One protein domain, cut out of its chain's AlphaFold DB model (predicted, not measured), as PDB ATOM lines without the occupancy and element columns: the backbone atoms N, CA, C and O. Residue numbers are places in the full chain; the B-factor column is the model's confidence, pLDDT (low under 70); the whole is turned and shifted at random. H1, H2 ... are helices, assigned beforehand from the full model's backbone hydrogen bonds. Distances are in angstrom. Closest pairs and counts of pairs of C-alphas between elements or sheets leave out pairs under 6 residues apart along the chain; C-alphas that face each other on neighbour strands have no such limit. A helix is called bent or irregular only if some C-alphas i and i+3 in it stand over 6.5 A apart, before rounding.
ATOM      1  N   ASN A 137      38.088 -39.112  10.130       74.19
ATOM      2  CA  ASN A 137      37.395 -38.528   8.986       74.19
ATOM      3  C   ASN A 137      36.097 -37.806   9.370       74.19
ATOM      4  O   ASN A 137      35.780 -36.800   8.744       74.19
ATOM      5  N   TYR A 138      35.361 -38.248  10.396       82.62
ATOM      6  CA  TYR A 138      34.103 -37.580  10.753       82.62
ATOM      7  C   TYR A 138      34.331 -36.210  11.409       82.62
ATOM      8  O   TYR A 138      33.738 -35.225  10.972       82.62
ATOM      9  N   GLU A 139      35.222 -36.118  12.407       86.56
ATOM     10  CA  GLU A 139      35.553 -34.828  13.039       86.56
ATOM     11  C   GLU A 139      36.165 -33.858  12.017       86.56
ATOM     12  O   GLU A 139      35.841 -32.670  12.011       86.56
ATOM     13  N   LEU A 140      37.004 -34.372  11.110       90.94
ATOM     14  CA  LEU A 140      37.599 -33.579  10.041       90.94
ATOM     15  C   LEU A 140      36.534 -33.017   9.086       90.94
ATOM     16  O   LEU A 140      36.576 -31.828   8.769       90.94
ATOM     17  N   VAL A 141      35.564 -33.835   8.662       90.94
ATOM     18  CA  VAL A 141      34.454 -33.408   7.793       90.94
ATOM     19  C   VAL A 141      33.536 -32.410   8.506       90.94
ATOM     20  O   VAL A 141      33.131 -31.416   7.904       90.94
ATOM     21  N   GLU A 142      33.238 -32.611   9.791       90.44
ATOM     22  CA  GLU A 142      32.413 -31.679  10.568       90.44
ATOM     23  C   GLU A 142      33.088 -30.308  10.703       90.44
ATOM     24  O   GLU A 142      32.469 -29.277  10.425       90.44
ATOM     25  N   ILE A 143      34.373 -30.285  11.071       92.81
ATOM     26  CA  ILE A 143      35.139 -29.043  11.215       92.81
ATOM     27  C   ILE A 143      35.314 -28.346   9.865       92.81
ATOM     28  O   ILE A 143      35.154 -27.128   9.799       92.81
ATOM     29  N   ARG A 144      35.563 -29.097   8.785       95.19
ATOM     30  CA  ARG A 144      35.591 -28.575   7.412       95.19
ATOM     31  C   ARG A 144      34.286 -27.863   7.062       95.19
ATOM     32  O   ARG A 144      34.309 -26.706   6.645       95.19
ATOM     33  N   ASN A 145      33.149 -28.527   7.259       92.62
ATOM     34  CA  ASN A 145      31.839 -27.959   6.941       92.62
ATOM     35  C   ASN A 145      31.556 -26.719   7.791       92.62
ATOM     36  O   ASN A 145      31.061 -25.712   7.285       92.62
ATOM     37  N   GLN A 146      31.934 -26.745   9.070       93.44
ATOM     38  CA  GLN A 146      31.805 -25.593   9.951       93.44
ATOM     39  C   GLN A 146      32.672 -24.413   9.480       93.44
ATOM     40  O   GLN A 146      32.185 -23.285   9.425       93.44
ATOM     41  N   SER A 147      33.925 -24.656   9.092       95.19
ATOM     42  CA  SER A 147      34.817 -23.650   8.502       95.19
ATOM     43  C   SER A 147      34.207 -22.995   7.260       95.19
ATOM     44  O   SER A 147      34.204 -21.765   7.147       95.19
ATOM     45  N   ILE A 148      33.640 -23.791   6.351       94.88
ATOM     46  CA  ILE A 148      32.993 -23.291   5.130       94.88
ATOM     47  C   ILE A 148      31.759 -22.446   5.480       94.88
ATOM     48  O   ILE A 148      31.613 -21.337   4.969       94.88
ATOM     49  N   GLN A 149      30.926 -22.891   6.425       91.25
ATOM     50  CA  GLN A 149      29.764 -22.125   6.893       91.25
ATOM     51  C   GLN A 149      30.161 -20.759   7.469       91.25
ATOM     52  O   GLN A 149      29.535 -19.745   7.158       91.25
ATOM     53  N   TYR A 150      31.228 -20.693   8.271       94.81
ATOM     54  CA  TYR A 150      31.733 -19.413   8.777       94.81
ATOM     55  C   TYR A 150      32.305 -18.521   7.672       94.81
ATOM     56  O   TYR A 150      32.187 -17.300   7.767       94.81
ATOM     57  N   HIS A 151      32.876 -19.102   6.617       96.12
ATOM     58  CA  HIS A 151      33.323 -18.353   5.445       96.12
ATOM     59  C   HIS A 151      32.134 -17.691   4.737       96.12
ATOM     60  O   HIS A 151      32.121 -16.475   4.557       96.12
ATOM     61  N   ILE A 152      31.092 -18.464   4.428       92.56
ATOM     62  CA  ILE A 152      29.857 -17.960   3.812       92.56
ATOM     63  C   ILE A 152      29.226 -16.882   4.708       92.56
ATOM     64  O   ILE A 152      28.869 -15.802   4.235       92.56
ATOM     65  N   ALA A 153      29.147 -17.119   6.020       91.25
ATOM     66  CA  ALA A 153      28.608 -16.149   6.968       91.25
ATOM     67  C   ALA A 153      29.421 -14.848   7.022       91.25
ATOM     68  O   ALA A 153      28.829 -13.770   7.094       91.25
ATOM     69  N   ALA A 154      30.752 -14.926   6.957       94.69
ATOM     70  CA  ALA A 154      31.621 -13.756   6.918       94.69
ATOM     71  C   ALA A 154      31.402 -12.930   5.642       94.69
ATOM     72  O   ALA A 154      31.241 -11.712   5.731       94.69
ATOM     73  N   LEU A 155      31.313 -13.579   4.477       93.00
ATOM     74  CA  LEU A 155      31.032 -12.912   3.200       93.00
ATOM     75  C   LEU A 155      29.635 -12.276   3.187       93.00
ATOM     76  O   LEU A 155      29.479 -11.121   2.787       93.00
ATOM     77  N   ASN A 156      28.624 -12.973   3.709       89.44
ATOM     78  CA  ASN A 156      27.274 -12.432   3.870       89.44
ATOM     79  C   ASN A 156      27.254 -11.220   4.821       89.44
ATOM     80  O   ASN A 156      26.597 -10.214   4.538       89.44
ATOM     81  N   ALA A 157      27.991 -11.273   5.932       90.25
ATOM     82  CA  ALA A 157      28.110 -10.159   6.869       90.25
ATOM     83  C   ALA A 157      28.853  -8.961   6.248       90.25
ATOM     84  O   ALA A 157      28.403  -7.826   6.403       90.25
ATOM     85  N   LEU A 158      29.919  -9.197   5.476       92.25
ATOM     86  CA  LEU A 158      30.626  -8.167   4.704       92.25
ATOM     87  C   LEU A 158      29.702  -7.503   3.684       92.25
ATOM     88  O   LEU A 158      29.625  -6.276   3.623       92.25
ATOM     89  N   LYS A 159      28.947  -8.299   2.926       92.50
ATOM     90  CA  LYS A 159      27.947  -7.826   1.965       92.50
ATOM     91  C   LYS A 159      26.895  -6.940   2.635       92.50
ATOM     92  O   LYS A 159      26.592  -5.847   2.142       92.50
ATOM     93  N   ASN A 160      26.344  -7.392   3.760       90.31
ATOM     94  CA  ASN A 160      25.354  -6.634   4.526       90.31
ATOM     95  C   ASN A 160      25.954  -5.334   5.061       90.31
ATOM     96  O   ASN A 160      25.346  -4.277   4.907       90.31
ATOM     97  N   PHE A 161      27.174  -5.387   5.592       92.06
ATOM     98  CA  PHE A 161      27.890  -4.215   6.077       92.06
ATOM     99  C   PHE A 161      28.143  -3.189   4.962       92.06
ATOM    100  O   PHE A 161      27.798  -2.021   5.129       92.06
ATOM    101  N   LEU A 162      28.645  -3.607   3.794       89.62
ATOM    102  CA  LEU A 162      28.826  -2.720   2.636       89.62
ATOM    103  C   LEU A 162      27.498  -2.121   2.157       89.62
ATOM    104  O   LEU A 162      27.432  -0.944   1.799       89.62
ATOM    105  N   SER A 163      26.423  -2.909   2.194       87.94
ATOM    106  CA  SER A 163      25.080  -2.438   1.852       87.94
ATOM    107  C   SER A 163      24.572  -1.400   2.858       87.94
ATOM    108  O   SER A 163      23.989  -0.397   2.449       87.94
ATOM    109  N   SER A 164      24.841  -1.578   4.155       87.94
ATOM    110  CA  SER A 164      24.539  -0.585   5.192       87.94
ATOM    111  C   SER A 164      25.372   0.684   5.032       87.94
ATOM    112  O   SER A 164      24.825   1.779   5.150       87.94
ATOM    113  N   LEU A 165      26.661   0.569   4.687       85.25
ATOM    114  CA  LEU A 165      27.507   1.732   4.406       85.25
ATOM    115  C   LEU A 165      26.977   2.562   3.225       85.25
ATOM    116  O   LEU A 165      27.134   3.782   3.200       85.25
ATOM    117  N   ARG A 166      26.293   1.927   2.266       86.25
ATOM    118  CA  ARG A 166      25.678   2.617   1.124       86.25
ATOM    119  C   ARG A 166      24.548   3.568   1.527       86.25
ATOM    120  O   ARG A 166      24.336   4.561   0.841       86.25
ATOM    121  N   ILE A 167      23.814   3.262   2.599       88.19
ATOM    122  CA  ILE A 167      22.597   3.982   3.025       88.19
ATOM    123  C   ILE A 167      22.921   4.950   4.189       88.19
ATOM    124  O   ILE A 167      22.054   5.341   4.957       88.19
ATOM    125  N   LEU A 168      24.191   5.345   4.351       85.69
ATOM    126  CA  LEU A 168      24.643   6.262   5.406       85.69
ATOM    127  C   LEU A 168      24.239   7.720   5.130       85.69
ATOM    128  O   LEU A 168      25.069   8.568   4.765       85.69
ATOM    129  N   ASP A 169      22.967   8.034   5.339       85.62
ATOM    130  CA  ASP A 169      22.460   9.403   5.239       85.62
ATOM    131  C   ASP A 169      22.221  10.032   6.612       85.62
ATOM    132  O   ASP A 169      22.509  11.220   6.795       85.62
ATOM    133  N   ASN A 170      21.831   9.232   7.609       88.50
ATOM    134  CA  ASN A 170      21.434   9.718   8.927       88.50
ATOM    135  C   ASN A 170      22.315   9.147  10.053       88.50
ATOM    136  O   ASN A 170      23.019   8.150   9.901       88.50
ATOM    137  N   VAL A 171      22.253   9.763  11.241       78.06
ATOM    138  CA  VAL A 171      22.994   9.289  12.433       78.06
ATOM    139  C   VAL A 171      22.541   7.888  12.869       78.06
ATOM    140  O   VAL A 171      23.367   7.101  13.313       78.06
ATOM    141  N   SER A 172      21.265   7.545  12.683       83.31
ATOM    142  CA  SER A 172      20.747   6.196  12.948       83.31
ATOM    143  C   SER A 172      21.375   5.129  12.053       83.31
ATOM    144  O   SER A 172      21.600   4.005  12.490       83.31
ATOM    145  N   ASP A 173      21.677   5.478  10.802       85.44
ATOM    146  CA  ASP A 173      22.242   4.543   9.826       85.44
ATOM    147  C   ASP A 173      23.706   4.251  10.163       85.44
ATOM    148  O   ASP A 173      24.185   3.134   9.976       85.44
ATOM    149  N   LEU A 174      24.392   5.241  10.749       80.81
ATOM    150  CA  LEU A 174      25.718   5.068  11.329       80.81
ATOM    151  C   LEU A 174      25.698   4.080  12.497       80.81
ATOM    152  O   LEU A 174      26.546   3.191  12.537       80.81
ATOM    153  N   ASP A 175      24.737   4.202  13.412       78.62
ATOM    154  CA  ASP A 175      24.612   3.271  14.538       78.62
ATOM    155  C   ASP A 175      24.325   1.842  14.042       78.62
ATOM    156  O   ASP A 175      24.965   0.892  14.490       78.62
ATOM    157  N   ASN A 176      23.445   1.685  13.047       85.44
ATOM    158  CA  ASN A 176      23.169   0.388  12.420       85.44
ATOM    159  C   ASN A 176      24.408  -0.205  11.729       85.44
ATOM    160  O   ASN A 176      24.692  -1.391  11.888       85.44
ATOM    161  N   ALA A 177      25.174   0.608  10.997       84.25
ATOM    162  CA  ALA A 177      26.417   0.165  10.370       84.25
ATOM    163  C   ALA A 177      27.471  -0.244  11.413       84.25
ATOM    164  O   ALA A 177      28.208  -1.203  11.195       84.25
ATOM    165  N   MET A 178      27.527   0.439  12.562       79.50
ATOM    166  CA  MET A 178      28.404   0.048  13.671       79.50
ATOM    167  C   MET A 178      27.991  -1.293  14.288       79.50
ATOM    168  O   MET A 178      28.863  -2.121  14.526       79.50
ATOM    169  N   ILE A 179      26.691  -1.535  14.485       81.88
ATOM    170  CA  ILE A 179      26.179  -2.829  14.970       81.88
ATOM    171  C   ILE A 179      26.560  -3.954  13.998       81.88
ATOM    172  O   ILE A 179      27.117  -4.962  14.422       81.88
ATOM    173  N   MET A 180      26.344  -3.754  12.695       87.38
ATOM    174  CA  MET A 180      26.726  -4.722  11.657       87.38
ATOM    175  C   MET A 180      28.238  -4.985  11.634       87.38
ATOM    176  O   MET A 180      28.669  -6.117  11.441       87.38
ATOM    177  N   ASN A 181      29.058  -3.954  11.854       88.62
ATOM    178  CA  ASN A 181      30.508  -4.105  11.949       88.62
ATOM    179  C   ASN A 181      30.933  -4.926  13.179       88.62
ATOM    180  O   ASN A 181      31.878  -5.713  13.096       88.62
ATOM    181  N   ASP A 182      30.266  -4.739  14.318       81.31
ATOM    182  CA  ASP A 182      30.533  -5.517  15.529       81.31
ATOM    183  C   ASP A 182      30.148  -6.994  15.324       81.31
ATOM    184  O   ASP A 182      30.949  -7.876  15.638       81.31
ATOM    185  N   GLU A 183      28.987  -7.264  14.714       85.94
ATOM    186  CA  GLU A 183      28.552  -8.621  14.339       85.94
ATOM    187  C   GLU A 183      29.523  -9.280  13.348       85.94
ATOM    188  O   GLU A 183      29.950 -10.417  13.553       85.94
ATOM    189  N   LEU A 184      29.947  -8.550  12.312       92.75
ATOM    190  CA  LEU A 184      30.957  -9.010  11.360       92.75
ATOM    191  C   LEU A 184      32.280  -9.352  12.061       92.75
ATOM    192  O   LEU A 184      32.891 -10.375  11.768       92.75
ATOM    193  N   THR A 185      32.718  -8.521  13.008       88.50
ATOM    194  CA  THR A 185      33.964  -8.752  13.753       88.50
ATOM    195  C   THR A 185      33.888 -10.024  14.603       88.50
ATOM    196  O   THR A 185      34.884 -10.739  14.726       88.50
ATOM    197  N   GLU A 186      32.731 -10.326  15.197       88.00
ATOM    198  CA  GLU A 186      32.509 -11.572  15.943       88.00
ATOM    199  C   GLU A 186      32.586 -12.790  15.007       88.00
ATOM    200  O   GLU A 186      33.372 -13.701  15.267       88.00
ATOM    201  N   ILE A 187      31.881 -12.750  13.869       90.62
ATOM    202  CA  ILE A 187      31.884 -13.826  12.859       90.62
ATOM    203  C   ILE A 187      33.295 -14.084  12.316       90.62
ATOM    204  O   ILE A 187      33.708 -15.238  12.215       90.62
ATOM    205  N   LEU A 188      34.052 -13.029  11.997       93.69
ATOM    206  CA  LEU A 188      35.416 -13.147  11.476       93.69
ATOM    207  C   LEU A 188      36.376 -13.784  12.490       93.69
ATOM    208  O   LEU A 188      37.166 -14.647  12.114       93.69
ATOM    209  N   ASN A 189      36.300 -13.396  13.769       92.25
ATOM    210  CA  ASN A 189      37.149 -13.972  14.819       92.25
ATOM    211  C   ASN A 189      36.815 -15.447  15.078       92.25
ATOM    212  O   ASN A 189      37.721 -16.267  15.228       92.25
ATOM    213  N   ASP A 190      35.528 -15.791  15.144       92.56
ATOM    214  CA  ASP A 190      35.094 -17.174  15.340       92.56
ATOM    215  C   ASP A 190      35.474 -18.046  14.135       92.56
ATOM    216  O   ASP A 190      36.024 -19.135  14.317       92.56
ATOM    217  N   GLY A 191      35.277 -17.533  12.918       95.25
ATOM    218  CA  GLY A 191      35.704 -18.184  11.683       95.25
ATOM    219  C   GLY A 191      37.210 -18.439  11.652       95.25
ATOM    220  O   GLY A 191      37.628 -19.568  11.407       95.25
ATOM    221  N   GLU A 192      38.036 -17.441  11.991       96.75
ATOM    222  CA  GLU A 192      39.498 -17.598  12.053       96.75
ATOM    223  C   GLU A 192      39.913 -18.697  13.044       96.75
ATOM    224  O   GLU A 192      40.786 -19.513  12.746       96.75
ATOM    225  N   ASN A 193      39.277 -18.756  14.218       95.12
ATOM    226  CA  ASN A 193      39.574 -19.779  15.221       95.12
ATOM    227  C   ASN A 193      39.216 -21.192  14.734       95.12
ATOM    228  O   ASN A 193      39.986 -22.128  14.964       95.12
ATOM    229  N   ILE A 194      38.078 -21.353  14.054       95.62
ATOM    230  CA  ILE A 194      37.639 -22.650  13.518       95.62
ATOM    231  C   ILE A 194      38.543 -23.081  12.364       95.62
ATOM    232  O   ILE A 194      38.980 -24.226  12.346       95.62
ATOM    233  N   TYR A 195      38.926 -22.165  11.472       97.56
ATOM    234  CA  TYR A 195      39.902 -22.453  10.421       97.56
ATOM    235  C   TYR A 195      41.274 -22.854  10.964       97.56
ATOM    236  O   TYR A 195      41.855 -23.822  10.482       97.56
ATOM    237  N   LYS A 196      41.786 -22.181  12.001       96.31
ATOM    238  CA  LYS A 196      43.033 -22.605  12.660       96.31
ATOM    239  C   LYS A 196      42.920 -24.020  13.216       96.31
ATOM    240  O   LYS A 196      43.848 -24.806  13.048       96.31
ATOM    241  N   LYS A 197      41.785 -24.352  13.841       95.81
ATOM    242  CA  LYS A 197      41.506 -25.711  14.322       95.81
ATOM    243  C   LYS A 197      41.461 -26.709  13.155       95.81
ATOM    244  O   LYS A 197      42.045 -27.781  13.270       95.81
ATOM    245  N   TYR A 198      40.823 -26.345  12.041       96.88
ATOM    246  CA  TYR A 198      40.737 -27.180  10.843       96.88
ATOM    247  C   TYR A 198      42.116 -27.487  10.265       96.88
ATOM    248  O   TYR A 198      42.465 -28.654  10.139       96.88
ATOM    249  N   VAL A 199      42.932 -26.461  10.011       96.44
ATOM    250  CA  VAL A 199      44.296 -26.608   9.479       96.44
ATOM    251  C   VAL A 199      45.164 -27.478  10.394       96.44
ATOM    252  O   VAL A 199      45.908 -28.326   9.910       96.44
ATOM    253  N   GLN A 200      45.045 -27.316  11.716       94.81
ATOM    254  CA  GLN A 200      45.790 -28.130  12.682       94.81
ATOM    255  C   GLN A 200      45.370 -29.603  12.660       94.81
ATOM    256  O   GLN A 200      46.229 -30.474  12.598       94.81
ATOM    257  N   ILE A 201      44.066 -29.895  12.696       90.12
ATOM    258  CA  ILE A 201      43.551 -31.277  12.711       90.12
ATOM    259  C   ILE A 201      43.775 -31.970  11.367       90.12
ATOM    260  O   ILE A 201      44.076 -33.160  11.322       90.12
ATOM    261  N   ALA A 202      43.691 -31.213  10.277       93.88
ATOM    262  CA  ALA A 202      43.983 -31.670   8.929       93.88
ATOM    263  C   ALA A 202      45.487 -31.853   8.661       93.88
ATOM    264  O   ALA A 202      45.857 -32.169   7.532       93.88
ATOM    265  N   ASN A 203      46.352 -31.627   9.660       94.12
ATOM    266  CA  ASN A 203      47.810 -31.666   9.538       94.12
ATOM    267  C   ASN A 203      48.326 -30.841   8.354       94.12
ATOM    268  O   ASN A 203      49.186 -31.297   7.603       94.12
ATOM    269  N   TYR A 204      47.790 -29.631   8.179       95.38
ATOM    270  CA  TYR A 204      48.184 -28.723   7.102       95.38
ATOM    271  C   TYR A 204      48.044 -29.353   5.705       95.38
ATOM    272  O   TYR A 204      48.846 -29.083   4.811       95.38
ATOM    273  N   ASN A 205      47.036 -30.211   5.500       94.50
ATOM    274  CA  ASN A 205      46.769 -30.759   4.175       94.50
ATOM    275  C   ASN A 205      46.429 -29.639   3.168       94.50
ATOM    276  O   ASN A 205      45.974 -28.554   3.547       94.50
ATOM    277  N   LYS A 206      46.636 -29.929   1.877       95.94
ATOM    278  CA  LYS A 206      46.451 -28.973   0.776       95.94
ATOM    279  C   LYS A 206      45.097 -28.259   0.834       95.94
ATOM    280  O   LYS A 206      45.049 -27.036   0.852       95.94
ATOM    281  N   GLU A 207      44.016 -29.021   0.968       95.25
ATOM    282  CA  GLU A 207      42.652 -28.486   0.989       95.25
ATOM    283  C   GLU A 207      42.388 -27.549   2.185       95.25
ATOM    284  O   GLU A 207      41.800 -26.481   2.020       95.25
ATOM    285  N   SER A 208      42.825 -27.910   3.398       96.25
ATOM    286  CA  SER A 208      42.632 -27.070   4.590       96.25
ATOM    287  C   SER A 208      43.402 -25.757   4.505       96.25
ATOM    288  O   SER A 208      42.885 -24.713   4.913       96.25
ATOM    289  N   LEU A 209      44.611 -25.800   3.941       96.88
ATOM    290  CA  LEU A 209      45.434 -24.629   3.678       96.88
ATOM    291  C   LEU A 209      44.798 -23.734   2.617       96.88
ATOM    292  O   LEU A 209      44.634 -22.545   2.873       96.88
ATOM    293  N   GLU A 210      44.384 -24.285   1.475       96.19
ATOM    294  CA  GLU A 210      43.722 -23.539   0.396       96.19
ATOM    295  C   GLU A 210      42.452 -22.838   0.889       96.19
ATOM    296  O   GLU A 210      42.283 -21.634   0.684       96.19
ATOM    297  N   LEU A 211      41.592 -23.555   1.616       96.12
ATOM    298  CA  LEU A 211      40.375 -22.993   2.193       96.12
ATOM    299  C   LEU A 211      40.670 -21.880   3.208       96.12
ATOM    300  O   LEU A 211      39.982 -20.853   3.221       96.12
ATOM    301  N   TYR A 212      41.698 -22.042   4.045       97.75
ATOM    302  CA  TYR A 212      42.067 -21.002   5.001       97.75
ATOM    303  C   TYR A 212      42.707 -19.786   4.320       97.75
ATOM    304  O   TYR A 212      42.387 -18.654   4.677       97.75
ATOM    305  N   ILE A 213      43.551 -19.993   3.307       97.19
ATOM    306  CA  ILE A 213      44.124 -18.933   2.466       97.19
ATOM    307  C   ILE A 213      43.004 -18.132   1.798       97.19
ATOM    308  O   ILE A 213      43.031 -16.898   1.834       97.19
ATOM    309  N   LEU A 214      41.994 -18.813   1.248       95.75
ATOM    310  CA  LEU A 214      40.804 -18.178   0.682       95.75
ATOM    311  C   LEU A 214      40.060 -17.353   1.738       95.75
ATOM    312  O   LEU A 214      39.757 -16.192   1.486       95.75
ATOM    313  N   PHE A 215      39.830 -17.887   2.941       97.06
ATOM    314  CA  PHE A 215      39.188 -17.136   4.028       97.06
ATOM    315  C   PHE A 215      40.000 -15.900   4.451       97.06
ATOM    316  O   PHE A 215      39.450 -14.807   4.618       97.06
ATOM    317  N   LEU A 216      41.323 -16.038   4.576       95.38
ATOM    318  CA  LEU A 216      42.231 -14.940   4.914       95.38
ATOM    319  C   LEU A 216      42.190 -13.824   3.862       95.38
ATOM    320  O   LEU A 216      42.174 -12.647   4.228       95.38
ATOM    321  N   ARG A 217      42.163 -14.176   2.572       95.06
ATOM    322  CA  ARG A 217      42.105 -13.213   1.463       95.06
ATOM    323  C   ARG A 217      40.725 -12.575   1.337       95.06
ATOM    324  O   ARG A 217      40.624 -11.353   1.393       95.06
ATOM    325  N   ASN A 218      39.681 -13.391   1.240       93.44
ATOM    326  CA  ASN A 218      38.340 -12.944   0.869       93.44
ATOM    327  C   ASN A 218      37.583 -12.317   2.044       93.44
ATOM    328  O   ASN A 218      36.898 -11.313   1.871       93.44
ATOM    329  N   SER A 219      37.717 -12.882   3.249       94.00
ATOM    330  CA  SER A 219      36.942 -12.448   4.420       94.00
ATOM    331  C   SER A 219      37.725 -11.511   5.345       94.00
ATOM    332  O   SER A 219      37.185 -10.522   5.836       94.00
ATOM    333  N   LEU A 220      39.007 -11.794   5.597       92.50
ATOM    334  CA  LEU A 220      39.830 -11.000   6.524       92.50
ATOM    335  C   LEU A 220      40.668  -9.912   5.840       92.50
ATOM    336  O   LEU A 220      41.179  -9.028   6.532       92.50
ATOM    337  N   ASN A 221      40.820  -9.964   4.512       93.75
ATOM    338  CA  ASN A 221      41.712  -9.098   3.739       93.75
ATOM    339  C   ASN A 221      43.147  -9.060   4.320       93.75
ATOM    340  O   ASN A 221      43.749  -8.001   4.519       93.75
ATOM    341  N   ARG A 222      43.677 -10.241   4.671       93.81
ATOM    342  CA  ARG A 222      45.009 -10.464   5.262       93.81
ATOM    343  C   ARG A 222      45.910 -11.233   4.301       93.81
ATOM    344  O   ARG A 222      46.337 -12.350   4.593       93.81
ATOM    345  N   VAL A 433      32.368   6.536  71.364       66.19
ATOM    346  CA  VAL A 433      31.865   7.624  70.507       66.19
ATOM    347  C   VAL A 433      33.018   8.301  69.758       66.19
ATOM    348  O   VAL A 433      32.927   8.533  68.553       66.19
ATOM    349  N   SER A 434      34.155   8.528  70.424       76.94
ATOM    350  CA  SER A 434      35.355   9.083  69.784       76.94
ATOM    351  C   SER A 434      35.913   8.203  68.657       76.94
ATOM    352  O   SER A 434      36.299   8.737  67.617       76.94
ATOM    353  N   VAL A 435      35.976   6.882  68.844       66.56
ATOM    354  CA  VAL A 435      36.550   5.957  67.849       66.56
ATOM    355  C   VAL A 435      35.599   5.747  66.668       66.56
ATOM    356  O   VAL A 435      36.054   5.688  65.525       66.56
ATOM    357  N   ILE A 436      34.288   5.691  66.920       60.25
ATOM    358  CA  ILE A 436      33.264   5.581  65.871       60.25
ATOM    359  C   ILE A 436      33.286   6.823  64.981       60.25
ATOM    360  O   ILE A 436      33.433   6.690  63.768       60.25
ATOM    361  N   ASN A 437      33.272   8.018  65.577       78.69
ATOM    362  CA  ASN A 437      33.317   9.270  64.822       78.69
ATOM    363  C   ASN A 437      34.600   9.390  63.979       78.69
ATOM    364  O   ASN A 437      34.578   9.925  62.871       78.69
ATOM    365  N   GLN A 438      35.726   8.860  64.471       79.19
ATOM    366  CA  GLN A 438      36.987   8.863  63.731       79.19
ATOM    367  C   GLN A 438      36.973   7.881  62.548       79.19
ATOM    368  O   GLN A 438      37.442   8.225  61.462       79.19
ATOM    369  N   HIS A 439      36.420   6.676  62.721       67.25
ATOM    370  CA  HIS A 439      36.309   5.695  61.638       67.25
ATOM    371  C   HIS A 439      35.282   6.091  60.577       67.25
ATOM    372  O   HIS A 439      35.557   5.939  59.386       67.25
ATOM    373  N   GLU A 440      34.141   6.641  60.989       78.31
ATOM    374  CA  GLU A 440      33.120   7.179  60.092       78.31
ATOM    375  C   GLU A 440      33.696   8.312  59.231       78.31
ATOM    376  O   GLU A 440      33.578   8.289  58.003       78.31
ATOM    377  N   ALA A 441      34.436   9.241  59.845       84.31
ATOM    378  CA  ALA A 441      35.119  10.309  59.122       84.31
ATOM    379  C   ALA A 441      36.143   9.769  58.106       84.31
ATOM    380  O   ALA A 441      36.153  10.206  56.954       84.31
ATOM    381  N   ILE A 442      36.980   8.795  58.488       80.94
ATOM    382  CA  ILE A 442      37.962   8.177  57.576       80.94
ATOM    383  C   ILE A 442      37.262   7.492  56.396       80.94
ATOM    384  O   ILE A 442      37.702   7.633  55.254       80.94
ATOM    385  N   PHE A 443      36.162   6.781  56.648       80.62
ATOM    386  CA  PHE A 443      35.391   6.123  55.599       80.62
ATOM    387  C   PHE A 443      34.830   7.133  54.591       80.62
ATOM    388  O   PHE A 443      35.027   6.966  53.384       80.62
ATOM    389  N   PHE A 444      34.199   8.210  55.065       86.00
ATOM    390  CA  PHE A 444      33.671   9.247  54.180       86.00
ATOM    391  C   PHE A 444      34.771   9.974  53.399       86.00
ATOM    392  O   PHE A 444      34.566  10.293  52.228       86.00
ATOM    393  N   ILE A 445      35.958  10.162  53.986       86.19
ATOM    394  CA  ILE A 445      37.126  10.712  53.281       86.19
ATOM    395  C   ILE A 445      37.568   9.783  52.145       86.19
ATOM    396  O   ILE A 445      37.743  10.239  51.014       86.19
ATOM    397  N   ILE A 446      37.715   8.479  52.404       80.88
ATOM    398  CA  ILE A 446      38.111   7.500  51.377       80.88
ATOM    399  C   ILE A 446      37.065   7.446  50.259       80.88
ATOM    400  O   ILE A 446      37.419   7.471  49.078       80.88
ATOM    401  N   LEU A 447      35.778   7.424  50.613       82.69
ATOM    402  CA  LEU A 447      34.685   7.420  49.646       82.69
ATOM    403  C   LEU A 447      34.709   8.680  48.771       82.69
ATOM    404  O   LEU A 447      34.609   8.578  47.548       82.69
ATOM    405  N   ALA A 448      34.904   9.855  49.373       87.75
ATOM    406  CA  ALA A 448      35.014  11.113  48.645       87.75
ATOM    407  C   ALA A 448      36.206  11.110  47.673       87.75
ATOM    408  O   ALA A 448      36.049  11.502  46.516       87.75
ATOM    409  N   ILE A 449      37.372  10.602  48.094       85.81
ATOM    410  CA  ILE A 449      38.560  10.474  47.231       85.81
ATOM    411  C   ILE A 449      38.268   9.567  46.029       85.81
ATOM    412  O   ILE A 449      38.588   9.932  44.896       85.81
ATOM    413  N   ILE A 450      37.625   8.417  46.245       83.62
ATOM    414  CA  ILE A 450      37.264   7.484  45.166       83.62
ATOM    415  C   ILE A 450      36.293   8.142  44.180       83.62
ATOM    416  O   ILE A 450      36.478   8.026  42.969       83.62
ATOM    417  N   VAL A 451      35.282   8.860  44.676       84.88
ATOM    418  CA  VAL A 451      34.306   9.557  43.826       84.88
ATOM    419  C   VAL A 451      34.989  10.632  42.984       84.88
ATOM    420  O   VAL A 451      34.793  10.666  41.769       84.88
ATOM    421  N   VAL A 452      35.842  11.464  43.588       89.88
ATOM    422  CA  VAL A 452      36.605  12.496  42.868       89.88
ATOM    423  C   VAL A 452      37.508  11.867  41.808       89.88
ATOM    424  O   VAL A 452      37.543  12.337  40.671       89.88
ATOM    425  N   PHE A 453      38.189  10.769  42.135       85.44
ATOM    426  CA  PHE A 453      39.056  10.059  41.198       85.44
ATOM    427  C   PHE A 453      38.277   9.453  40.022       85.44
ATOM    428  O   PHE A 453      38.700   9.567  38.871       85.44
ATOM    429  N   MET A 454      37.102   8.873  40.274       80.19
ATOM    430  CA  MET A 454      36.229   8.341  39.223       80.19
ATOM    431  C   MET A 454      35.693   9.452  38.318       80.19
ATOM    432  O   MET A 454      35.744   9.321  37.094       80.19
ATOM    433  N   VAL A 455      35.249  10.574  38.893       86.12
ATOM    434  CA  VAL A 455      34.822  11.754  38.125       86.12
ATOM    435  C   VAL A 455      35.977  12.284  37.276       86.12
ATOM    436  O   VAL A 455      35.777  12.578  36.097       86.12
ATOM    437  N   PHE A 456      37.194  12.343  37.820       90.44
ATOM    438  CA  PHE A 456      38.393  12.742  37.082       90.44
ATOM    439  C   PHE A 456      38.682  11.803  35.904       90.44
ATOM    440  O   PHE A 456      38.838  12.272  34.779       90.44
ATOM    441  N   ILE A 457      38.684  10.480  36.112       81.06
ATOM    442  CA  ILE A 457      38.893   9.504  35.029       81.06
ATOM    443  C   ILE A 457      37.831   9.667  33.939       81.06
ATOM    444  O   ILE A 457      38.159   9.710  32.751       81.06
ATOM    445  N   VAL A 458      36.558   9.780  34.322       80.75
ATOM    446  CA  VAL A 458      35.460   9.911  33.362       80.75
ATOM    447  C   VAL A 458      35.604  11.202  32.555       80.75
ATOM    448  O   VAL A 458      35.588  11.159  31.325       80.75
ATOM    449  N   THR A 459      35.798  12.338  33.223       84.50
ATOM    450  CA  THR A 459      35.806  13.662  32.580       84.50
ATOM    451  C   THR A 459      37.090  13.968  31.814       84.50
ATOM    452  O   THR A 459      37.011  14.529  30.724       84.50
ATOM    453  N   GLN A 460      38.259  13.584  32.332       86.56
ATOM    454  CA  GLN A 460      39.557  13.932  31.738       86.56
ATOM    455  C   GLN A 460      40.086  12.868  30.778       86.56
ATOM    456  O   GLN A 460      40.798  13.193  29.829       86.56
ATOM    457  N   ILE A 461      39.746  11.594  30.992       78.12
ATOM    458  CA  ILE A 461      40.305  10.493  30.198       78.12
ATOM    459  C   ILE A 461      39.249   9.903  29.269       78.12
ATOM    460  O   ILE A 461      39.484   9.814  28.063       78.12
ATOM    461  N   ILE A 462      38.091   9.494  29.794       68.62
ATOM    462  CA  ILE A 462      37.105   8.735  29.010       68.62
ATOM    463  C   ILE A 462      36.374   9.642  28.019       68.62
ATOM    464  O   ILE A 462      36.386   9.357  26.822       68.62
ATOM    465  N   VAL A 463      35.778  10.747  28.479       78.94
ATOM    466  CA  VAL A 463      34.988  11.652  27.626       78.94
ATOM    467  C   VAL A 463      35.817  12.229  26.465       78.94
ATOM    468  O   VAL A 463      35.369  12.124  25.320       78.94
ATOM    469  N   PRO A 464      37.041  12.756  26.664       83.00
ATOM    470  CA  PRO A 464      37.818  13.329  25.567       83.00
ATOM    471  C   PRO A 464      38.279  12.274  24.563       83.00
ATOM    472  O   PRO A 464      38.268  12.529  23.357       83.00
ATOM    473  N   ASN A 465      38.650  11.075  25.027       67.00
ATOM    474  CA  ASN A 465      39.037   9.982  24.134       67.00
ATOM    475  C   ASN A 465      37.839   9.410  23.373       67.00
ATOM    476  O   ASN A 465      37.968   9.128  22.182       67.00
ATOM    477  N   SER A 466      36.676   9.295  24.016       68.12
ATOM    478  CA  SER A 466      35.432   8.887  23.362       68.12
ATOM    479  C   SER A 466      35.034   9.894  22.280       68.12
ATOM    480  O   SER A 466      34.822   9.515  21.131       68.12
ATOM    481  N   ASN A 467      35.080  11.193  22.590       77.12
ATOM    482  CA  ASN A 467      34.788  12.256  21.627       77.12
ATOM    483  C   ASN A 467      35.777  12.268  20.451       77.12
ATOM    484  O   ASN A 467      35.357  12.396  19.299       77.12
ATOM    485  N   LYS A 468      37.082  12.092  20.706       76.38
ATOM    486  CA  LYS A 468      38.093  11.955  19.642       76.38
ATOM    487  C   LYS A 468      37.854  10.708  18.789       76.38
ATOM    488  O   LYS A 468      37.934  10.797  17.567       76.38
ATOM    489  N   SER A 469      37.531   9.569  19.404       65.94
ATOM    490  CA  SER A 469      37.230   8.327  18.683       65.94
ATOM    491  C   SER A 469      35.955   8.448  17.854       65.94
ATOM    492  O   SER A 469      35.937   7.965  16.729       65.94
ATOM    493  N   SER A 470      34.908   9.087  18.376       73.00
ATOM    494  CA  SER A 470      33.653   9.313  17.653       73.00
ATOM    495  C   SER A 470      33.867  10.223  16.445       73.00
ATOM    496  O   SER A 470      33.404   9.897  15.357       73.00
ATOM    497  N   ARG A 471      34.635  11.316  16.594       76.06
ATOM    498  CA  ARG A 471      35.021  12.164  15.451       76.06
ATOM    499  C   ARG A 471      35.804  11.374  14.409       76.06
ATOM    500  O   ARG A 471      35.421  11.385  13.252       76.06
ATOM    501  N   PHE A 472      36.814  10.616  14.832       75.62
ATOM    502  CA  PHE A 472      37.611   9.790  13.925       75.62
ATOM    503  C   PHE A 472      36.766   8.750  13.171       75.62
ATOM    504  O   PHE A 472      36.942   8.587  11.969       75.62
ATOM    505  N   ILE A 473      35.821   8.082  13.844       68.69
ATOM    506  CA  ILE A 473      34.888   7.146  13.196       68.69
ATOM    507  C   ILE A 473      33.995   7.891  12.200       68.69
ATOM    508  O   ILE A 473      33.871   7.448  11.064       68.69
ATOM    509  N   LYS A 474      33.429   9.046  12.576       72.56
ATOM    510  CA  LYS A 474      32.634   9.874  11.655       72.56
ATOM    511  C   LYS A 474      33.440  10.307  10.431       72.56
ATOM    512  O   LYS A 474      32.894  10.308   9.334       72.56
ATOM    513  N   ASP A 475      34.712  10.648  10.602       80.50
ATOM    514  CA  ASP A 475      35.584  11.055   9.501       80.50
ATOM    515  C   ASP A 475      35.929   9.870   8.582       80.50
ATOM    516  O   ASP A 475      35.872  10.022   7.366       80.50
ATOM    517  N   ILE A 476      36.177   8.672   9.130       73.50
ATOM    518  CA  ILE A 476      36.334   7.439   8.334       73.50
ATOM    519  C   ILE A 476      35.059   7.136   7.543       73.50
ATOM    520  O   ILE A 476      35.116   6.867   6.348       73.50
ATOM    521  N   VAL A 477      33.901   7.189   8.194       70.88
ATOM    522  CA  VAL A 477      32.601   6.909   7.569       70.88
ATOM    523  C   VAL A 477      32.305   7.929   6.468       70.88
ATOM    524  O   VAL A 477      31.855   7.560   5.386       70.88
ATOM    525  N   ARG A 478      32.626   9.209   6.686       75.44
ATOM    526  CA  ARG A 478      32.557  10.237   5.635       75.44
ATOM    527  C   ARG A 478      33.496   9.937   4.473       75.44
ATOM    528  O   ARG A 478      33.113  10.184   3.337       75.44
ATOM    529  N   LEU A 479      34.681   9.393   4.738       80.69
ATOM    530  CA  LEU A 479      35.612   8.972   3.693       80.69
ATOM    531  C   LEU A 479      35.018   7.826   2.860       80.69
ATOM    532  O   LEU A 479      35.056   7.893   1.636       80.69
ATOM    533  N   TYR A 480      34.342   6.857   3.483       75.94
ATOM    534  CA  TYR A 480      33.574   5.841   2.748       75.94
ATOM    535  C   TYR A 480      32.432   6.441   1.916       75.94
ATOM    536  O   TYR A 480      32.202   5.984   0.801       75.94
ATOM    537  N   LYS A 481      31.777   7.517   2.379       76.31
ATOM    538  CA  LYS A 481      30.755   8.238   1.593       76.31
ATOM    539  C   LYS A 481      31.316   8.891   0.321       76.31
ATOM    540  O   LYS A 481      30.556   9.171  -0.599       76.31
ATOM    541  N   THR A 482      32.628   9.135   0.250       81.25
ATOM    542  CA  THR A 482      33.269   9.656  -0.973       81.25
ATOM    543  C   THR A 482      33.532   8.583  -2.028       81.25
ATOM    544  O   THR A 482      33.802   8.930  -3.178       81.25
ATOM    545  N   LEU A 483      33.422   7.296  -1.680       82.50
ATOM    546  CA  LEU A 483      33.531   6.221  -2.660       82.50
ATOM    547  C   LEU A 483      32.272   6.196  -3.545       82.50
ATOM    548  O   LEU A 483      31.154   6.315  -3.033       82.50
ATOM    549  N   PRO A 484      32.414   6.029  -4.872       84.81
ATOM    550  CA  PRO A 484      31.272   5.931  -5.769       84.81
ATOM    551  C   PRO A 484      30.337   4.797  -5.338       84.81
ATOM    552  O   PRO A 484      30.791   3.681  -5.108       84.81
ATOM    553  N   GLY A 485      29.023   5.031  -5.316       79.88
ATOM    554  CA  GLY A 485      28.041   3.990  -4.970       79.88
ATOM    555  C   GLY A 485      28.157   2.707  -5.812       79.88
ATOM    556  O   GLY A 485      27.791   1.633  -5.341       79.88
ATOM    557  N   LYS A 486      28.715   2.812  -7.030       83.62
ATOM    558  CA  LYS A 486      29.041   1.671  -7.901       83.62
ATOM    559  C   LYS A 486      30.072   0.723  -7.287       83.62
ATOM    560  O   LYS A 486      29.864  -0.478  -7.364       83.62
ATOM    561  N   PHE A 487      31.088   1.248  -6.600       85.62
ATOM    562  CA  PHE A 487      32.132   0.447  -5.952       85.62
ATOM    563  C   PHE A 487      31.540  -0.534  -4.934       85.62
ATOM    564  O   PHE A 487      31.832  -1.722  -4.962       85.62
ATOM    565  N   PHE A 488      30.628  -0.064  -4.076       81.44
ATOM    566  CA  PHE A 488      29.957  -0.930  -3.102       81.44
ATOM    567  C   PHE A 488      29.079  -1.992  -3.764       81.44
ATOM    568  O   PHE A 488      28.927  -3.083  -3.221       81.44
ATOM    569  N   HIS A 489      28.482  -1.676  -4.916       79.69
ATOM    570  CA  HIS A 489      27.666  -2.637  -5.645       79.69
ATOM    571  C   HIS A 489      28.526  -3.714  -6.305       79.69
ATOM    572  O   HIS A 489      28.180  -4.886  -6.206       79.69
ATOM    573  N   GLU A 490      29.638  -3.317  -6.920       85.69
ATOM    574  CA  GLU A 490      30.621  -4.218  -7.524       85.69
ATOM    575  C   GLU A 490      31.220  -5.147  -6.462       85.69
ATOM    576  O   GLU A 490      31.139  -6.357  -6.625       85.69
ATOM    577  N   GLN A 491      31.669  -4.615  -5.320       83.31
ATOM    578  CA  GLN A 491      32.238  -5.431  -4.241       83.31
ATOM    579  C   GLN A 491      31.208  -6.367  -3.584       83.31
ATOM    580  O   GLN A 491      31.510  -7.503  -3.236       83.31
ATOM    581  N   SER A 492      29.969  -5.898  -3.403       82.81
ATOM    582  CA  SER A 492      28.866  -6.719  -2.880       82.81
ATOM    583  C   SER A 492      28.504  -7.860  -3.837       82.81
ATOM    584  O   SER A 492      28.210  -8.968  -3.386       82.81
ATOM    585  N   ASN A 493      28.554  -7.604  -5.148       85.25
ATOM    586  CA  ASN A 493      28.357  -8.631  -6.168       85.25
ATOM    587  C   ASN A 493      29.540  -9.607  -6.204       85.25
ATOM    588  O   ASN A 493      29.305 -10.804  -6.249       85.25
ATOM    589  N   GLU A 494      30.778  -9.123  -6.072       87.25
ATOM    590  CA  GLU A 494      31.968  -9.977  -5.984       87.25
ATOM    591  C   GLU A 494      31.872 -10.953  -4.802       87.25
ATOM    592  O   GLU A 494      32.111 -12.144  -4.964       87.25
ATOM    593  N   TYR A 495      31.424 -10.495  -3.626       85.75
ATOM    594  CA  TYR A 495      31.183 -11.399  -2.497       85.75
ATOM    595  C   TYR A 495      30.050 -12.395  -2.755       85.75
ATOM    596  O   TYR A 495      30.124 -13.524  -2.284       85.75
ATOM    597  N   MET A 496      29.009 -12.013  -3.500       83.75
ATOM    598  CA  MET A 496      27.960 -12.956  -3.907       83.75
ATOM    599  C   MET A 496      28.487 -14.022  -4.864       83.75
ATOM    600  O   MET A 496      28.112 -15.185  -4.725       83.75
ATOM    601  N   ASP A 497      29.353 -13.637  -5.793       89.69
ATOM    602  CA  ASP A 497      29.988 -14.560  -6.727       89.69
ATOM    603  C   ASP A 497      30.936 -15.511  -5.979       89.69
ATOM    604  O   ASP A 497      30.864 -16.716  -6.192       89.69
ATOM    605  N   GLN A 498      31.713 -15.010  -5.009       87.38
ATOM    606  CA  GLN A 498      32.552 -15.839  -4.130       87.38
ATOM    607  C   GLN A 498      31.731 -16.797  -3.256       87.38
ATOM    608  O   GLN A 498      32.105 -17.956  -3.096       87.38
ATOM    609  N   ILE A 499      30.602 -16.348  -2.691       84.88
ATOM    610  CA  ILE A 499      29.686 -17.232  -1.950       84.88
ATOM    611  C   ILE A 499      29.184 -18.338  -2.874       84.88
ATOM    612  O   ILE A 499      29.207 -19.505  -2.497       84.88
ATOM    613  N   LYS A 500      28.748 -17.980  -4.086       87.94
ATOM    614  CA  LYS A 500      28.236 -18.936  -5.065       87.94
ATOM    615  C   LYS A 500      29.309 -19.951  -5.467       87.94
ATOM    616  O   LYS A 500      29.020 -21.140  -5.466       87.94
ATOM    617  N   GLU A 501      30.533 -19.497  -5.719       89.94
ATOM    618  CA  GLU A 501      31.685 -20.350  -6.020       89.94
ATOM    619  C   GLU A 501      31.995 -21.323  -4.872       89.94
ATOM    620  O   GLU A 501      32.189 -22.514  -5.105       89.94
ATOM    621  N   ILE A 502      31.988 -20.856  -3.618       86.06
ATOM    622  CA  ILE A 502      32.205 -21.720  -2.448       86.06
ATOM    623  C   ILE A 502      31.065 -22.738  -2.300       86.06
ATOM    624  O   ILE A 502      31.326 -23.913  -2.053       86.06
ATOM    625  N   CYS A 503      29.808 -22.327  -2.472       85.62
ATOM    626  CA  CYS A 503      28.673 -23.245  -2.387       85.62
ATOM    627  C   CYS A 503      28.708 -24.310  -3.499       85.62
ATOM    628  O   CYS A 503      28.450 -25.477  -3.220       85.62
ATOM    629  N   GLU A 504      29.061 -23.929  -4.733       89.25
ATOM    630  CA  GLU A 504      29.160 -24.843  -5.881       89.25
ATOM    631  C   GLU A 504      30.339 -25.821  -5.752       89.25
ATOM    632  O   GLU A 504      30.186 -26.999  -6.066       89.25
ATOM    633  N   ASN A 505      31.492 -25.368  -5.249       89.56
ATOM    634  CA  ASN A 505      32.690 -26.206  -5.124       89.56
ATOM    635  C   ASN A 505      32.633 -27.202  -3.955       89.56
ATOM    636  O   ASN A 505      33.324 -28.220  -3.995       89.56
ATOM    637  N   TYR A 506      31.854 -26.914  -2.907       88.31
ATOM    638  CA  TYR A 506      31.879 -27.690  -1.662       88.31
ATOM    639  C   TYR A 506      30.544 -28.351  -1.281       88.31
ATOM    640  O   TYR A 506      30.499 -29.021  -0.251       88.31
ATOM    641  N   ASP A 507      29.492 -28.198  -2.093       86.94
ATOM    642  CA  ASP A 507      28.149 -28.770  -1.873       86.94
ATOM    643  C   ASP A 507      27.565 -28.419  -0.487       86.94
ATOM    644  O   ASP A 507      27.014 -29.248   0.239       86.94
ATOM    645  N   VAL A 508      27.746 -27.155  -0.080       84.25
ATOM    646  CA  VAL A 508      27.291 -26.633   1.215       84.25
ATOM    647  C   VAL A 508      26.119 -25.673   1.003       84.25
ATOM    648  O   VAL A 508      26.268 -24.629   0.373       84.25
ATOM    649  N   GLU A 509      24.950 -25.996   1.563       81.19
ATOM    650  CA  GLU A 509      23.805 -25.077   1.600       81.19
ATOM    651  C   GLU A 509      24.061 -23.934   2.606       81.19
ATOM    652  O   GLU A 509      24.502 -24.175   3.733       81.19
ATOM    653  N   ASP A 510      23.770 -22.680   2.231       76.19
ATOM    654  CA  ASP A 510      23.835 -21.526   3.144       76.19
ATOM    655  C   ASP A 510      22.764 -21.675   4.240       76.19
ATOM    656  O   ASP A 510      21.587 -21.359   4.048       76.19
ATOM    657  N   GLU A 511      23.159 -22.192   5.407       67.75
ATOM    658  CA  GLU A 511      22.228 -22.463   6.506       67.75
ATOM    659  C   GLU A 511      21.823 -21.196   7.282       67.75
ATOM    660  O   GLU A 511      20.942 -21.266   8.150       67.75
ATOM    661  N   GLY A 512      22.439 -20.042   6.994       60.91
ATOM    662  CA  GLY A 512      22.231 -18.788   7.709       60.91
ATOM    663  C   GLY A 512      22.519 -18.916   9.212       60.91
ATOM    664  O   GLY A 512      21.651 -19.296  10.005       60.91
ATOM    665  N   ILE A 513      23.713 -18.504   9.655       53.38
ATOM    666  CA  ILE A 513      24.166 -18.534  11.069       53.38
ATOM    667  C   ILE A 513      23.429 -17.482  11.950       53.38
ATOM    668  O   ILE A 513      23.992 -16.825  12.818       53.38
TER     669      ILE A 513
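This is residues 137 to 222 and 433 to 513 of the 743 residues of an uncharacterized protein of Piromyces sp. (strain E2) (UniProt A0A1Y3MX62). Helices H1, H2, H3 and H5 pack nearly aligned into a body with H1 between H2 and H5, while long bent H4 reaches away from one end, its residues 433 to 472 sticking out as an arm. The printed part has 167 residues with five named helices, H1 to H5 in order, and no named strand: all helix. It is extended, with radius of gyration of the C-alphas 24.6 A and spans of 82 by 45 by 25 A.

H1, residues 137 to 166, H2, residues 171 to 201, and H3, residues 206 to 218, form an up-and-down bundle, each running against the one before. H1 touches H2 at a shallow tilt of 20 degrees, closest at the C-alphas of Tyr 150 and Gly 191, 5.1 A. H4, residues 433 to 481, assigned as one helix by its hydrogen bonds, is bent, with C-alphas 460 and 463 6.6 A apart; its arms H4a, to 460, and H4b, from 463, stand at 22 degrees. H4b touches H1 about perpendicular, 85 degrees, with residues 477 to 481 alone, closest at the C-alphas of Leu 165 and Tyr 480, 7.5 A. H5, residues 485 to 506, touches H1, opposite ways at 14 degrees, closest at the C-alphas of Lys 159 and Ser 492, 5.1 A. In H1, H2, H3, H4a, H4b and H5 every O i to N i+4 pair is within hydrogen-bond range.

H1 begins at C-alpha 137 (37.395, -38.528, 8.986) and H5 ends at C-alpha 506 (31.879, -27.690, -1.662). First to last C-alpha, H1 measures 43.5 A, H2 45.5 A, H4a 40.0 A and H5 32.1 A.

The two C-alphas farthest apart, of Ser 434 and Glu 504, are 83.2 A apart. Residues 223 to 432 are not printed, a gap of 69.0 A between C-alphas; the links printed whole are tight. Twelve residues have pLDDT under 70, among them 511 to 513.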